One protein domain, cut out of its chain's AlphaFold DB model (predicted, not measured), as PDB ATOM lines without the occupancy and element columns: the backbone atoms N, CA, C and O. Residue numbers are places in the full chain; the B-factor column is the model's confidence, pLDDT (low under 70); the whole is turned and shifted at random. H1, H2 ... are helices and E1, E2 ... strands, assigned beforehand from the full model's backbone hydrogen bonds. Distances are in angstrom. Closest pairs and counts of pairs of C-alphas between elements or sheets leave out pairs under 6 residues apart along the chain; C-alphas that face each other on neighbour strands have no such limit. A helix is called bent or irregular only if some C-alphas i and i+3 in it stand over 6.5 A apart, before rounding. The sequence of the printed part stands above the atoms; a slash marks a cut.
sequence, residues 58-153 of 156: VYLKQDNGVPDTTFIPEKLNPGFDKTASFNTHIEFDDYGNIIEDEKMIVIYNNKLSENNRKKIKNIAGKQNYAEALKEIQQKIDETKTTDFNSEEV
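What this domain is: This is residues 58 to 153 of the 156 residues of an uncharacterized protein of Bacillus cereus (UniProt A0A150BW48). A small three-stranded sheet, E2 E1 E3, makes the middle, and one bent helix folds round it: its short arm H1a lies over the edge strand E3, and its long arm H1b runs past the sheet and sticks out with residues 148 to 152. A long loop, residues 72 to 103, joins E2 to E3. The printed part has 96 residues, in the order E1, E2, E3, H1; the sheet is mixed and the class is mixed, helices and strands. The whole is compact, with a radius of gyration of the C-alphas of 14.2 A and spans of 41 by 35 by 31 A.

How they stand to each other: Start at the inner strand E1, residues 58 to 61. E2, residues 69 to 71, is its antiparallel neighbour and forms a hairpin with it; find N 58 and O 71 at 2.8 A. E3, residues 104 to 108, is its parallel neighbour, with N 59 and O 105 at 2.9 A. H1, residues 114 to 152, was assigned as one helix by its hydrogen bonds but is bent, C-alphas 123 and 126 being 9.2 A apart. Its arm H1a, residues 114 to 123, is on the sheet and runs along E3, at 21 degrees on the local plane, which is only just supported by 6 C-alphas; the closest C-alphas are those of Ile 105 and Asn 116, 6.7 A. H1b, residues 126 to 152, only grazes the sheet with residues 136 to 143; the C-alphas of Leu 60 and Ile 140, its closest to E1, are 7.8 A apart. With residues 129 to 133 alone H1b touches H1a, at a steep tilt of 52 degrees, opposite ways; the closest C-alphas, Lys 121 and Tyr 129, are 5.2 A apart. Every O i to N i+4 pair is within hydrogen-bond range in H1a, and 19 of 23 in H1b.

Where its parts are: Find C-alpha 58 at (-41.320, 16.451, 17.853), where E1 begins. E3 is 12.7 A long, H1a 14.4 A. H1b runs 41.7 A, from C-alpha 126 at (-54.228, 10.138, 30.588) to C-alpha 152 at (-44.726, 13.595, -9.903), and is irregular: C-alphas 127 and 130 are 7.5 A apart.

The domain as a whole: The C-alphas of Lys 126 and Val 153 are the farthest apart, 43.3 A. The printed part has no cut. The link E2 to E3 is long, E1 to E2 short, E3 to H1 tight. Look for pLDDT under 70 at residues 145 to 153.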
ATOM      1  N   VAL A  58     -41.589  17.693  18.564       96.50
ATOM      2  CA  VAL A  58     -41.320  16.451  17.853       96.50
ATOM      3  C   VAL A  58     -40.291  16.744  16.778       96.50
ATOM      4  O   VAL A  58     -40.457  17.682  15.998       96.50
ATOM      5  N   TYR A  59     -39.254  15.917  16.738       95.44
ATOM      6  CA  TYR A  59     -38.258  15.903  15.678       95.44
ATOM      7  C   TYR A  59     -38.400  14.597  14.901       95.44
ATOM      8  O   TYR A  59     -38.168  13.507  15.433       95.44
ATOM      9  N   LEU A  60     -38.851  14.714  13.657       94.75
ATOM     10  CA  LEU A  60     -38.959  13.614  12.713       94.75
ATOM     11  C   LEU A  60     -37.615  13.466  12.011       94.75
ATOM     12  O   LEU A  60     -37.329  14.210  11.073       94.75
ATOM     13  N   LYS A  61     -36.808  12.516  12.481       92.19
ATOM     14  CA  LYS A  61     -35.531  12.180  11.862       92.19
ATOM     15  C   LYS A  61     -35.752  11.168  10.747       92.19
ATOM     16  O   LYS A  61     -36.303  10.093  11.002       92.19
ATOM     17  N   GLN A  62     -35.325  11.499   9.538       90.31
ATOM     18  CA  GLN A  62     -35.444  10.624   8.376       90.31
ATOM     19  C   GLN A  62     -34.076  10.114   7.929       90.31
ATOM     20  O   GLN A  62     -33.046  10.763   8.117       90.31
ATOM     21  N   ASP A  63     -34.086   8.942   7.306       86.50
ATOM     22  CA  ASP A  63     -32.944   8.415   6.569       86.50
ATOM     23  C   ASP A  63     -33.073   8.729   5.063       86.50
ATOM     24  O   ASP A  63     -34.107   9.187   4.575       86.50
ATOM     25  N   ASN A  64     -32.024   8.409   4.298       77.12
ATOM     26  CA  ASN A  64     -32.041   8.365   2.828       77.12
ATOM     27  C   ASN A  64     -32.333   9.701   2.118       77.12
ATOM     28  O   ASN A  64     -32.942   9.716   1.053       77.12
ATOM     29  N   GLY A  65     -31.860  10.817   2.675       73.25
ATOM     30  CA  GLY A  65     -31.914  12.124   2.009       73.25
ATOM     31  C   GLY A  65     -33.274  12.823   2.069       73.25
ATOM     32  O   GLY A  65     -33.417  13.894   1.485       73.25
ATOM     33  N   VAL A  66     -34.247  12.260   2.792       82.44
ATOM     34  CA  VAL A  66     -35.494  12.959   3.117       82.44
ATOM     35  C   VAL A  66     -35.201  14.017   4.192       82.44
ATOM     36  O   VAL A  66     -34.482  13.716   5.148       82.44
ATOM     37  N   PRO A  67     -35.715  15.254   4.064       85.69
ATOM     38  CA  PRO A  67     -35.491  16.290   5.063       85.69
ATOM     39  C   PRO A  67     -36.082  15.937   6.430       85.69
ATOM     40  O   PRO A  67     -37.224  15.482   6.549       85.69
ATOM     41  N   ASP A  68     -35.329  16.237   7.483       90.88
ATOM     42  CA  ASP A  68     -35.852  16.188   8.841       90.88
ATOM     43  C   ASP A  68     -36.906  17.281   9.048       90.88
ATOM     44  O   ASP A  68     -36.797  18.394   8.527       90.88
ATOM     45  N   THR A  69     -37.928  16.985   9.848       91.56
ATOM     46  CA  THR A  69     -39.018  17.929  10.133       91.56
ATOM     47  C   THR A  69     -39.175  18.132  11.629       91.56
ATOM     48  O   THR A  69     -39.117  17.183  12.406       91.56
ATOM     49  N   THR A  70     -39.430  19.373  12.041       93.19
ATOM     50  CA  THR A  70     -39.666  19.721  13.447       93.19
ATOM     51  C   THR A  70     -41.007  20.421  13.606       93.19
ATOM     52  O   THR A  70     -41.362  21.271  12.793       93.19
ATOM     53  N   PHE A  71     -41.757  20.086  14.657       94.00
ATOM     54  CA  PHE A  71     -43.005  20.776  14.990       94.00
ATOM     55  C   PHE A  71     -43.327  20.704  16.486       94.00
ATOM     56  O   PHE A  71     -42.846  19.828  17.202       94.00
ATOM     57  N   ILE A  72     -44.178  21.618  16.957       95.19
ATOM     58  CA  ILE A  72     -44.659  21.674  18.343       95.19
ATOM     59  C   ILE A  72     -46.108  21.168  18.376       95.19
ATOM     60  O   ILE A  72     -46.974  21.834  17.811       95.19
ATOM     61  N   PRO A  73     -46.401  20.021  19.019       94.81
ATOM     62  CA  PRO A  73     -47.774  19.543  19.163       94.81
ATOM     63  C   PRO A  73     -48.552  20.397  20.170       94.81
ATOM     64  O   PRO A  73     -48.135  20.541  21.325       94.81
ATOM     65  N   GLU A  74     -49.706  20.924  19.768       93.75
ATOM     66  CA  GLU A  74     -50.575  21.754  20.607       93.75
ATOM     67  C   GLU A  74     -51.090  20.957  21.815       93.75
ATOM     68  O   GLU A  74     -51.137  21.459  22.940       93.75
ATOM     69  N   LYS A  75     -51.416  19.672  21.623       94.12
ATOM     70  CA  LYS A  75     -51.953  18.815  22.693       94.12
ATOM     71  C   LYS A  75     -50.919  18.430  23.747       94.12
ATOM     72  O   LYS A  75     -51.306  18.035  24.847       94.12
ATOM     73  N   LEU A  76     -49.627  18.555  23.435       94.69
ATOM     74  CA  LEU A  76     -48.546  18.422  24.416       94.69
ATOM     75  C   LEU A  76     -48.205  19.740  25.112       94.69
ATOM     76  O   LEU A  76     -47.568  19.716  26.162       94.69
ATOM     77  N   ASN A  77     -48.638  20.875  24.561       93.81
ATOM     78  CA  ASN A  77     -48.273  22.204  25.040       93.81
ATOM     79  C   ASN A  77     -49.513  23.093  25.212       93.81
ATOM     80  O   ASN A  77     -49.755  23.984  24.393       93.81
ATOM     81  N   PRO A  78     -50.303  22.899  26.284       88.50
ATOM     82  CA  PRO A  78     -51.428  23.776  26.576       88.50
ATOM     83  C   PRO A  78     -50.965  25.236  26.691       88.50
ATOM     84  O   PRO A  78     -50.090  25.553  27.493       88.50
ATOM     85  N   GLY A  79     -51.549  26.124  25.885       86.06
ATOM     86  CA  GLY A  79     -51.166  27.539  25.839       86.06
ATOM     87  C   GLY A  79     -50.042  27.875  24.854       86.06
ATOM     88  O   GLY A  79     -49.596  29.020  24.827       86.06
ATOM     89  N   PHE A  80     -49.593  26.918  24.038       90.81
ATOM     90  CA  PHE A  80     -48.770  27.221  22.872       90.81
ATOM     91  C   PHE A  80     -49.571  28.042  21.852       90.81
ATOM     92  O   PHE A  80     -50.641  27.633  21.402       90.81
ATOM     93  N   ASP A  81     -49.033  29.206  21.493       88.50
ATOM     94  CA  ASP A  81     -49.572  30.061  20.443       88.50
ATOM     95  C   ASP A  81     -48.825  29.803  19.134       88.50
ATOM     96  O   ASP A  81     -47.678  30.213  18.966       88.50
ATOM     97  N   LYS A  82     -49.500  29.147  18.190       84.50
ATOM     98  CA  LYS A  82     -48.957  28.847  16.859       84.50
ATOM     99  C   LYS A  82     -48.707  30.075  15.983       84.50
ATOM    100  O   LYS A  82     -48.075  29.946  14.939       84.50
ATOM    101  N   THR A  83     -49.256  31.235  16.346       85.69
ATOM    102  CA  THR A  83     -49.051  32.489  15.609       85.69
ATOM    103  C   THR A  83     -47.793  33.224  16.063       85.69
ATOM    104  O   THR A  83     -47.256  34.042  15.317       85.69
ATOM    105  N   ALA A  84     -47.289  32.901  17.256       82.81
ATOM    106  CA  ALA A  84     -46.039  33.431  17.762       82.81
ATOM    107  C   ALA A  84     -44.848  32.684  17.148       82.81
ATOM    108  O   ALA A  84     -44.847  31.458  17.031       82.81
ATOM    109  N   SER A  85     -43.795  33.422  16.797       78.38
ATOM    110  CA  SER A  85     -42.529  32.813  16.394       78.38
ATOM    111  C   SER A  85     -41.932  32.009  17.549       78.38
ATOM    112  O   SER A  85     -41.904  32.462  18.695       78.38
ATOM    113  N   PHE A  86     -41.420  30.825  17.234       81.00
ATOM    114  CA  PHE A  86     -40.736  29.958  18.180       81.00
ATOM    115  C   PHE A  86     -39.479  29.383  17.537       81.00
ATOM    116  O   PHE A  86     -39.429  29.185  16.326       81.00
ATOM    117  N   ASN A  87     -38.490  29.086  18.374       84.25
ATOM    118  CA  ASN A  87     -37.266  28.410  17.970       84.25
ATOM    119  C   ASN A  87     -37.169  27.088  18.726       84.25
ATOM    120  O   ASN A  87     -37.451  27.033  19.925       84.25
ATOM    121  N   THR A  88     -36.765  26.042  18.015       88.44
ATOM    122  CA  THR A  88     -36.391  24.752  18.594       88.44
ATOM    123  C   THR A  88     -34.885  24.601  18.488       88.44
ATOM    124  O   THR A  88     -34.331  24.701  17.394       88.44
ATOM    125  N   HIS A  89     -34.234  24.364  19.616       90.62
ATOM    126  CA  HIS A  89     -32.809  24.078  19.689       90.62
ATOM    127  C   HIS A  89     -32.598  22.564  19.708       90.62
ATOM    128  O   HIS A  89     -33.235  21.864  20.500       90.62
ATOM    129  N   ILE A  90     -31.740  22.065  18.823       91.19
ATOM    130  CA  ILE A  90     -31.400  20.644  18.706       91.19
ATOM    131  C   ILE A  90     -29.883  20.540  18.739       91.19
ATOM    132  O   ILE A  90     -29.198  21.203  17.960       91.19
ATOM    133  N   GLU A  91     -29.374  19.708  19.641       92.06
ATOM    134  CA  GLU A  91     -27.944  19.474  19.801       92.06
ATOM    135  C   GLU A  91     -27.554  18.111  19.237       92.06
ATOM    136  O   GLU A  91     -28.323  17.146  19.287       92.06
ATOM    137  N   PHE A  92     -26.338  18.047  18.705       92.19
ATOM    138  CA  PHE A  92     -25.752  16.843  18.140       92.19
ATOM    139  C   PHE A  92     -24.353  16.650  18.716       92.19
ATOM    140  O   PHE A  92     -23.646  17.628  18.962       92.19
ATOM    141  N   ASP A  93     -23.968  15.397  18.939       91.81
ATOM    142  CA  ASP A  93     -22.598  15.048  19.297       91.81
ATOM    143  C   ASP A  93     -21.663  15.123  18.073       91.81
ATOM    144  O   ASP A  93     -22.096  15.317  16.932       91.81
ATOM    145  N   ASP A  94     -20.364  14.921  18.303       95.44
ATOM    146  CA  ASP A  94     -19.339  14.941  17.247       95.44
ATOM    147  C   ASP A  94     -19.526  13.838  16.185       95.44
ATOM    148  O   ASP A  94     -18.914  13.881  15.116       95.44
ATOM    149  N   TYR A  95     -20.373  12.842  16.461       92.19
ATOM    150  CA  TYR A  95     -20.713  11.751  15.550       92.19
ATOM    151  C   TYR A  95     -22.026  12.003  14.792       92.19
ATOM    152  O   TYR A  95     -22.444  11.162  13.995       92.19
ATOM    153  N   GLY A  96     -22.678  13.148  15.015       86.50
ATOM    154  CA  GLY A  96     -23.963  13.491  14.412       86.50
ATOM    155  C   GLY A  96     -25.160  12.773  15.043       86.50
ATOM    156  O   GLY A  96     -26.256  12.795  14.473       86.50
ATOM    157  N   ASN A  97     -24.989  12.135  16.205       89.94
ATOM    158  CA  ASN A  97     -26.111  11.620  16.979       89.94
ATOM    159  C   ASN A  97     -26.782  12.764  17.728       89.94
ATOM    160  O   ASN A  97     -26.129  13.673  18.231       89.94
ATOM    161  N   ILE A  98     -28.103  12.688  17.840       90.44
ATOM    162  CA  ILE A  98     -28.883  13.660  18.605       90.44
ATOM    163  C   ILE A  98     -28.531  13.523  20.087       90.44
ATOM    164  O   ILE A  98     -28.597  12.424  20.644       90.44
ATOM    165  N   ILE A  99     -28.253  14.649  20.736       90.25
ATOM    166  CA  ILE A  99     -28.220  14.743  22.192       90.25
ATOM    167  C   ILE A  99     -29.665  14.950  22.660       90.25
ATOM    168  O   ILE A  99     -30.295  15.962  22.350       90.25
ATOM    169  N   GLU A 100     -30.232  13.957  23.350       83.50
ATOM    170  CA  GLU A 100     -31.646  13.987  23.738       83.50
ATOM    171  C   GLU A 100     -31.949  15.109  24.748       83.50
ATOM    172  O   GLU A 100     -31.490  15.077  25.889       83.50
ATOM    173  N   ASP A 101     -32.804  16.061  24.358       89.62
ATOM    174  CA  ASP A 101     -33.414  17.036  25.271       89.62
ATOM    175  C   ASP A 101     -34.692  16.456  25.919       89.62
ATOM    176  O   ASP A 101     -35.447  15.670  25.328       89.62
ATOM    177  N   GLU A 102     -34.966  16.855  27.165       90.56
ATOM    178  CA  GLU A 102     -36.137  16.399  27.926       90.56
ATOM    179  C   GLU A 102     -37.450  16.645  27.165       90.56
ATOM    180  O   GLU A 102     -38.324  15.769  27.115       90.56
ATOM    181  N   LYS A 103     -37.563  17.811  26.522       93.75
ATOM    182  CA  LYS A 103     -38.734  18.264  25.777       93.75
ATOM    183  C   LYS A 103     -38.760  17.779  24.324       93.75
ATOM    184  O   LYS A 103     -39.781  17.938  23.653       93.75
ATOM    185  N   MET A 104     -37.700  17.131  23.849       95.12
ATOM    186  CA  MET A 104     -37.610  16.581  22.498       95.12
ATOM    187  C   MET A 104     -38.209  15.175  22.405       95.12
ATOM    188  O   MET A 104     -37.908  14.287  23.202       95.12
ATOM    189  N   ILE A 105     -39.026  14.918  21.388       96.62
ATOM    190  CA  ILE A 105     -39.511  13.577  21.047       96.62
ATOM    191  C   ILE A 105     -38.963  13.213  19.670       96.62
ATOM    192  O   ILE A 105     -39.469  13.684  18.653       96.62
ATOM    193  N   VAL A 106     -37.939  12.360  19.643       96.12
ATOM    194  CA  VAL A 106     -37.325  11.885  18.397       96.12
ATOM    195  C   VAL A 106     -38.143  10.740  17.812       96.12
ATOM    196  O   VAL A 106     -38.343   9.719  18.473       96.12
ATOM    197  N   ILE A 107     -38.604  10.882  16.573       96.06
ATOM    198  CA  ILE A 107     -39.305   9.830  15.833       96.06
ATOM    199  C   ILE A 107     -38.509   9.534  14.574       96.06
ATOM    200  O   ILE A 107     -38.341  10.402  13.724       96.06
ATOM    201  N   TYR A 108     -38.054   8.293  14.449       93.69
ATOM    202  CA  TYR A 108     -37.277   7.854  13.299       93.69
ATOM    203  C   TYR A 108     -38.188   7.339  12.191       93.69
ATOM    204  O   TYR A 108     -39.109   6.554  12.450       93.69
ATOM    205  N   ASN A 109     -37.900   7.740  10.954       91.62
ATOM    206  CA  ASN A 109     -38.504   7.202   9.737       91.62
ATOM    207  C   ASN A 109     -40.034   7.172   9.789       91.62
ATOM    208  O   ASN A 109     -40.664   6.174   9.425       91.62
ATOM    209  N   ASN A 110     -40.634   8.244  10.316       91.75
ATOM    210  CA  ASN A 110     -42.084   8.397  10.414       91.75
ATOM    211  C   ASN A 110     -42.801   7.244  11.158       91.75
ATOM    212  O   ASN A 110     -43.974   6.950  10.896       91.75
ATOM    213  N   LYS A 111     -42.109   6.569  12.089       93.88
ATOM    214  CA  LYS A 111     -42.619   5.415  12.844       93.88
ATOM    215  C   LYS A 111     -42.594   5.674  14.349       93.88
ATOM    216  O   LYS A 111     -41.548   5.668  14.988       93.88
ATOM    217  N   LEU A 112     -43.782   5.823  14.939       95.56
ATOM    218  CA  LEU A 112     -43.955   5.948  16.389       95.56
ATOM    219  C   LEU A 112     -43.585   4.646  17.118       95.56
ATOM    220  O   LEU A 112     -44.350   3.672  17.093       95.56
ATOM    221  N   SER A 113     -42.458   4.670  17.831       96.38
ATOM    222  CA  SER A 113     -42.010   3.576  18.698       96.38
ATOM    223  C   SER A 113     -42.828   3.485  19.993       96.38
ATOM    224  O   SER A 113     -43.543   4.413  20.384       96.38
ATOM    225  N   GLU A 114     -42.694   2.371  20.715       97.69
ATOM    226  CA  GLU A 114     -43.268   2.251  22.058       97.69
ATOM    227  C   GLU A 114     -42.697   3.281  23.037       97.69
ATOM    228  O   GLU A 114     -43.438   3.799  23.874       97.69
ATOM    229  N   ASN A 115     -41.403   3.607  22.925       96.44
ATOM    230  CA  ASN A 115     -40.778   4.612  23.781       96.44
ATOM    231  C   ASN A 115     -41.388   5.996  23.529       96.44
ATOM    232  O   ASN A 115     -41.745   6.693  24.477       96.44
ATOM    233  N   ASN A 116     -41.632   6.348  22.260       97.00
ATOM    234  CA  ASN A 116     -42.327   7.590  21.922       97.00
ATOM    235  C   ASN A 116     -43.718   7.630  22.554       97.00
ATOM    236  O   ASN A 116     -44.071   8.608  23.204       97.00
ATOM    237  N   ARG A 117     -44.493   6.547  22.432       97.75
ATOM    238  CA  ARG A 117     -45.839   6.460  23.019       97.75
ATOM    239  C   ARG A 117     -45.808   6.610  24.541       97.75
ATOM    240  O   ARG A 117     -46.639   7.324  25.095       97.75
ATOM    241  N   LYS A 118     -44.839   5.989  25.220       97.50
ATOM    242  CA  LYS A 118     -44.637   6.143  26.671       97.50
ATOM    243  C   LYS A 118     -44.288   7.589  27.038       97.50
ATOM    244  O   LYS A 118     -44.939   8.143  27.920       97.50
ATOM    245  N   LYS A 119     -43.342   8.221  26.331       96.19
ATOM    246  CA  LYS A 119     -42.948   9.622  26.563       96.19
ATOM    247  C   LYS A 119     -44.130  10.579  26.354       96.19
ATOM    248  O   LYS A 119     -44.454  11.342  27.257       96.19
ATOM    249  N   ILE A 120     -44.855  10.449  25.241       97.31
ATOM    250  CA  ILE A 120     -46.072  11.229  24.938       97.31
ATOM    251  C   ILE A 120     -47.121  11.058  26.043       97.31
ATOM    252  O   ILE A 120     -47.709  12.038  26.491       97.31
ATOM    253  N   LYS A 121     -47.344   9.830  26.527       96.88
ATOM    254  CA  LYS A 121     -48.293   9.559  27.618       96.88
ATOM    255  C   LYS A 121     -47.889  10.220  28.932       96.88
ATOM    256  O   LYS A 121     -48.761  10.705  29.651       96.88
ATOM    257  N   ASN A 122     -46.596  10.211  29.249       96.00
ATOM    258  CA  ASN A 122     -46.074  10.824  30.466       96.00
ATOM    259  C   ASN A 122     -46.236  12.349  30.434       96.00
ATOM    260  O   ASN A 122     -46.603  12.925  31.451       96.00
ATOM    261  N   ILE A 123     -46.035  12.973  29.269       94.62
ATOM    262  CA  ILE A 123     -46.180  14.424  29.080       94.62
ATOM    263  C   ILE A 123     -47.661  14.833  29.070       94.62
ATOM    264  O   ILE A 123     -48.081  15.694  29.834       94.62
ATOM    265  N   ALA A 124     -48.474  14.195  28.224       94.25
ATOM    266  CA  ALA A 124     -49.875  14.572  28.014       94.25
ATOM    267  C   ALA A 124     -50.799  14.180  29.182       94.25
ATOM    268  O   ALA A 124     -51.920  14.681  29.304       94.25
ATOM    269  N   GLY A 125     -50.379  13.209  29.995       92.88
ATOM    270  CA  GLY A 125     -51.246  12.542  30.956       92.88
ATOM    271  C   GLY A 125     -52.358  11.723  30.285       92.88
ATOM    272  O   GLY A 125     -52.524  11.685  29.067       92.88
ATOM    273  N   LYS A 126     -53.166  11.030  31.098       90.62
ATOM    274  CA  LYS A 126     -54.228  10.138  30.588       90.62
ATOM    275  C   LYS A 126     -55.295  10.868  29.767       90.62
ATOM    276  O   LYS A 126     -55.868  10.254  28.876       90.62
ATOM    277  N   GLN A 127     -55.567  12.130  30.092       90.75
ATOM    278  CA  GLN A 127     -56.647  12.912  29.486       90.75
ATOM    279  C   GLN A 127     -56.326  13.288  28.036       90.75
ATOM    280  O   GLN A 127     -57.142  13.034  27.158       90.75
ATOM    281  N   ASN A 128     -55.117  13.796  27.772       93.00
ATOM    282  CA  ASN A 128     -54.758  14.317  26.449       93.00
ATOM    283  C   ASN A 128     -53.952  13.329  25.595       93.00
ATOM    284  O   ASN A 128     -53.702  13.598  24.424       93.00
ATOM    285  N   TYR A 129     -53.565  12.168  26.139       96.75
ATOM    286  CA  TYR A 129     -52.719  11.194  25.440       96.75
ATOM    287  C   TYR A 129     -53.259  10.767  24.068       96.75
ATOM    288  O   TYR A 129     -52.506  10.737  23.097       96.75
ATOM    289  N   ALA A 130     -54.550  10.433  23.979       97.19
ATOM    290  CA  ALA A 130     -55.141   9.960  22.727       97.19
ATOM    291  C   ALA A 130     -55.161  11.060  21.653       97.19
ATOM    292  O   ALA A 130     -54.847  10.797  20.494       97.19
ATOM    293  N   GLU A 131     -55.486  12.292  22.048       97.19
ATOM    294  CA  GLU A 131     -55.506  13.441  21.143       97.19
ATOM    295  C   GLU A 131     -54.095  13.835  20.699       97.19
ATOM    296  O   GLU A 131     -53.880  14.054  19.511       97.19
ATOM    297  N   ALA A 132     -53.126  13.841  21.619       97.12
ATOM    298  CA  ALA A 132     -51.729  14.126  21.306       97.12
ATOM    299  C   ALA A 132     -51.130  13.093  20.346       97.12
ATOM    300  O   ALA A 132     -50.454  13.454  19.386       97.12
ATOM    301  N   LEU A 133     -51.414  11.802  20.553       97.88
ATOM    302  CA  LEU A 133     -51.002  10.768  19.605       97.88
ATOM    303  C   LEU A 133     -51.620  10.970  18.225       97.88
ATOM    304  O   LEU A 133     -50.932  10.784  17.224       97.88
ATOM    305  N   LYS A 134     -52.909  11.320  18.171       97.56
ATOM    306  CA  LYS A 134     -53.614  11.545  16.910       97.56
ATOM    307  C   LYS A 134     -53.025  12.733  16.149       97.56
ATOM    308  O   LYS A 134     -52.783  12.608  14.955       97.56
ATOM    309  N   GLU A 135     -52.767  13.846  16.833       97.31
ATOM    310  CA  GLU A 135     -52.142  15.042  16.254       97.31
ATOM    311  C   GLU A 135     -50.761  14.727  15.665       97.31
ATOM    312  O   GLU A 135     -50.488  15.031  14.504       97.31
ATOM    313  N   ILE A 136     -49.903  14.060  16.442       97.25
ATOM    314  CA  ILE A 136     -48.553  13.692  16.004       97.25
ATOM    315  C   ILE A 136     -48.614  12.728  14.813       97.25
ATOM    316  O   ILE A 136     -47.866  12.895  13.853       97.25
ATOM    317  N   GLN A 137     -49.519  11.745  14.842       97.19
ATOM    318  CA  GLN A 137     -49.696  10.809  13.732       97.19
ATOM    319  C   GLN A 137     -50.163  11.522  12.457       97.19
ATOM    320  O   GLN A 137     -49.622  11.258  11.388       97.19
ATOM    321  N   GLN A 138     -51.102  12.465  12.570       96.25
ATOM    322  CA  GLN A 138     -51.548  13.264  11.432       96.25
ATOM    323  C   GLN A 138     -50.382  14.045  10.805       96.25
ATOM    324  O   GLN A 138     -50.203  13.999   9.593       96.25
ATOM    325  N   LYS A 139     -49.546  14.700  11.622       94.38
ATOM    326  CA  LYS A 139     -48.362  15.434  11.142       94.38
ATOM    327  C   LYS A 139     -47.337  14.534  10.451       94.38
ATOM    328  O   LYS A 139     -46.759  14.913   9.434       94.38
ATOM    329  N   ILE A 140     -47.141  13.325  10.975       93.94
ATOM    330  CA  ILE A 140     -46.300  12.306  10.339       93.94
ATOM    331  C   ILE A 140     -46.845  11.935   8.954       93.94
ATOM    332  O   ILE A 140     -46.079  11.823   8.001       93.94
ATOM    333  N   ASP A 141     -48.156  11.734   8.832       91.94
ATOM    334  CA  ASP A 141     -48.761  11.320   7.565       91.94
ATOM    335  C   ASP A 141     -48.773  12.457   6.524       91.94
ATOM    336  O   ASP A 141     -48.494  12.193   5.357       91.94
ATOM    337  N   GLU A 142     -48.968  13.712   6.951       89.06
ATOM    338  CA  GLU A 142     -48.813  14.917   6.111       89.06
ATOM    339  C   GLU A 142     -47.396  15.026   5.515       89.06
ATOM    340  O   GLU A 142     -47.223  15.369   4.340       89.06
ATOM    341  N   THR A 143     -46.381  14.689   6.314       83.44
ATOM    342  CA  THR A 143     -44.978  14.714   5.875       83.44
ATOM    343  C   THR A 143     -44.752  13.688   4.760       83.44
ATOM    344  O   THR A 143     -44.289  14.052   3.685       83.44
ATOM    345  N   LYS A 144     -45.220  12.441   4.938       79.12
ATOM    346  CA  LYS A 144     -45.109  11.389   3.906       79.12
ATOM    347  C   LYS A 144     -45.781  11.772   2.590       79.12
ATOM    348  O   LYS A 144     -45.241  11.498   1.528       79.12
ATOM    349  N   THR A 145     -46.980  12.356   2.636       69.81
ATOM    350  CA  THR A 145     -47.718  12.723   1.413       69.81
ATOM    351  C   THR A 145     -47.036  13.821   0.606       69.81
ATOM    352  O   THR A 145     -47.216  13.886  -0.606       69.81
ATOM    353  N   THR A 146     -46.251  14.673   1.265       60.62
ATOM    354  CA  THR A 146     -45.509  15.741   0.590       60.62
ATOM    355  C   THR A 146     -44.335  15.165  -0.208       60.62
ATOM    356  O   THR A 146     -44.134  15.577  -1.348       60.62
ATOM    357  N   ASP A 147     -43.656  14.145   0.328       58.28
ATOM    358  CA  ASP A 147     -42.541  13.463  -0.346       58.28
ATOM    359  C   ASP A 147     -42.983  12.770  -1.654       58.28
ATOM    360  O   ASP A 147     -42.305  12.868  -2.677       58.28
ATOM    361  N   PHE A 148     -44.162  12.132  -1.670       56.56
ATOM    362  CA  PHE A 148     -44.688  11.459  -2.873       56.56
ATOM    363  C   PHE A 148     -45.112  12.428  -3.986       56.56
ATOM    364  O   PHE A 148     -44.923  12.132  -5.164       56.56
ATOM    365  N   ASN A 149     -45.660  13.595  -3.641       56.50
ATOM    366  CA  ASN A 149     -46.122  14.558  -4.646       56.50
ATOM    367  C   ASN A 149     -44.973  15.372  -5.269       56.50
ATOM    368  O   ASN A 149     -45.154  15.950  -6.338       56.50
ATOM    369  N   SER A 150     -43.793  15.425  -4.639       53.12
ATOM    370  CA  SER A 150     -42.620  16.087  -5.228       53.12
ATOM    371  C   SER A 150     -41.968  15.312  -6.380       53.12
ATOM    372  O   SER A 150     -41.299  15.926  -7.208       53.12
ATOM    373  N   GLU A 151     -42.187  13.997  -6.483       50.56
ATOM    374  CA  GLU A 151     -41.654  13.180  -7.586       50.56
ATOM    375  C   GLU A 151     -42.508  13.274  -8.864       50.56
ATOM    376  O   GLU A 151     -41.986  13.131  -9.968       50.56
ATOM    377  N   GLU A 152     -43.806  13.576  -8.752       49.00
ATOM    378  CA  GLU A 152     -44.726  13.595  -9.903       49.00
ATOM    379  C   GLU A 152     -44.618  14.883 -10.750       49.00
ATOM    380  O   GLU A 152     -44.952  14.891 -11.934       49.00
ATOM    381  N   VAL A 153     -44.095  15.977 -10.183       48.91
ATOM    382  CA  VAL A 153     -44.058  17.303 -10.840       48.91
ATOM    383  C   VAL A 153     -42.816  17.509 -11.728       48.91
ATOM    384  O   VAL A 153     -42.770  18.458 -12.506       48.91
TER     385      VAL A 153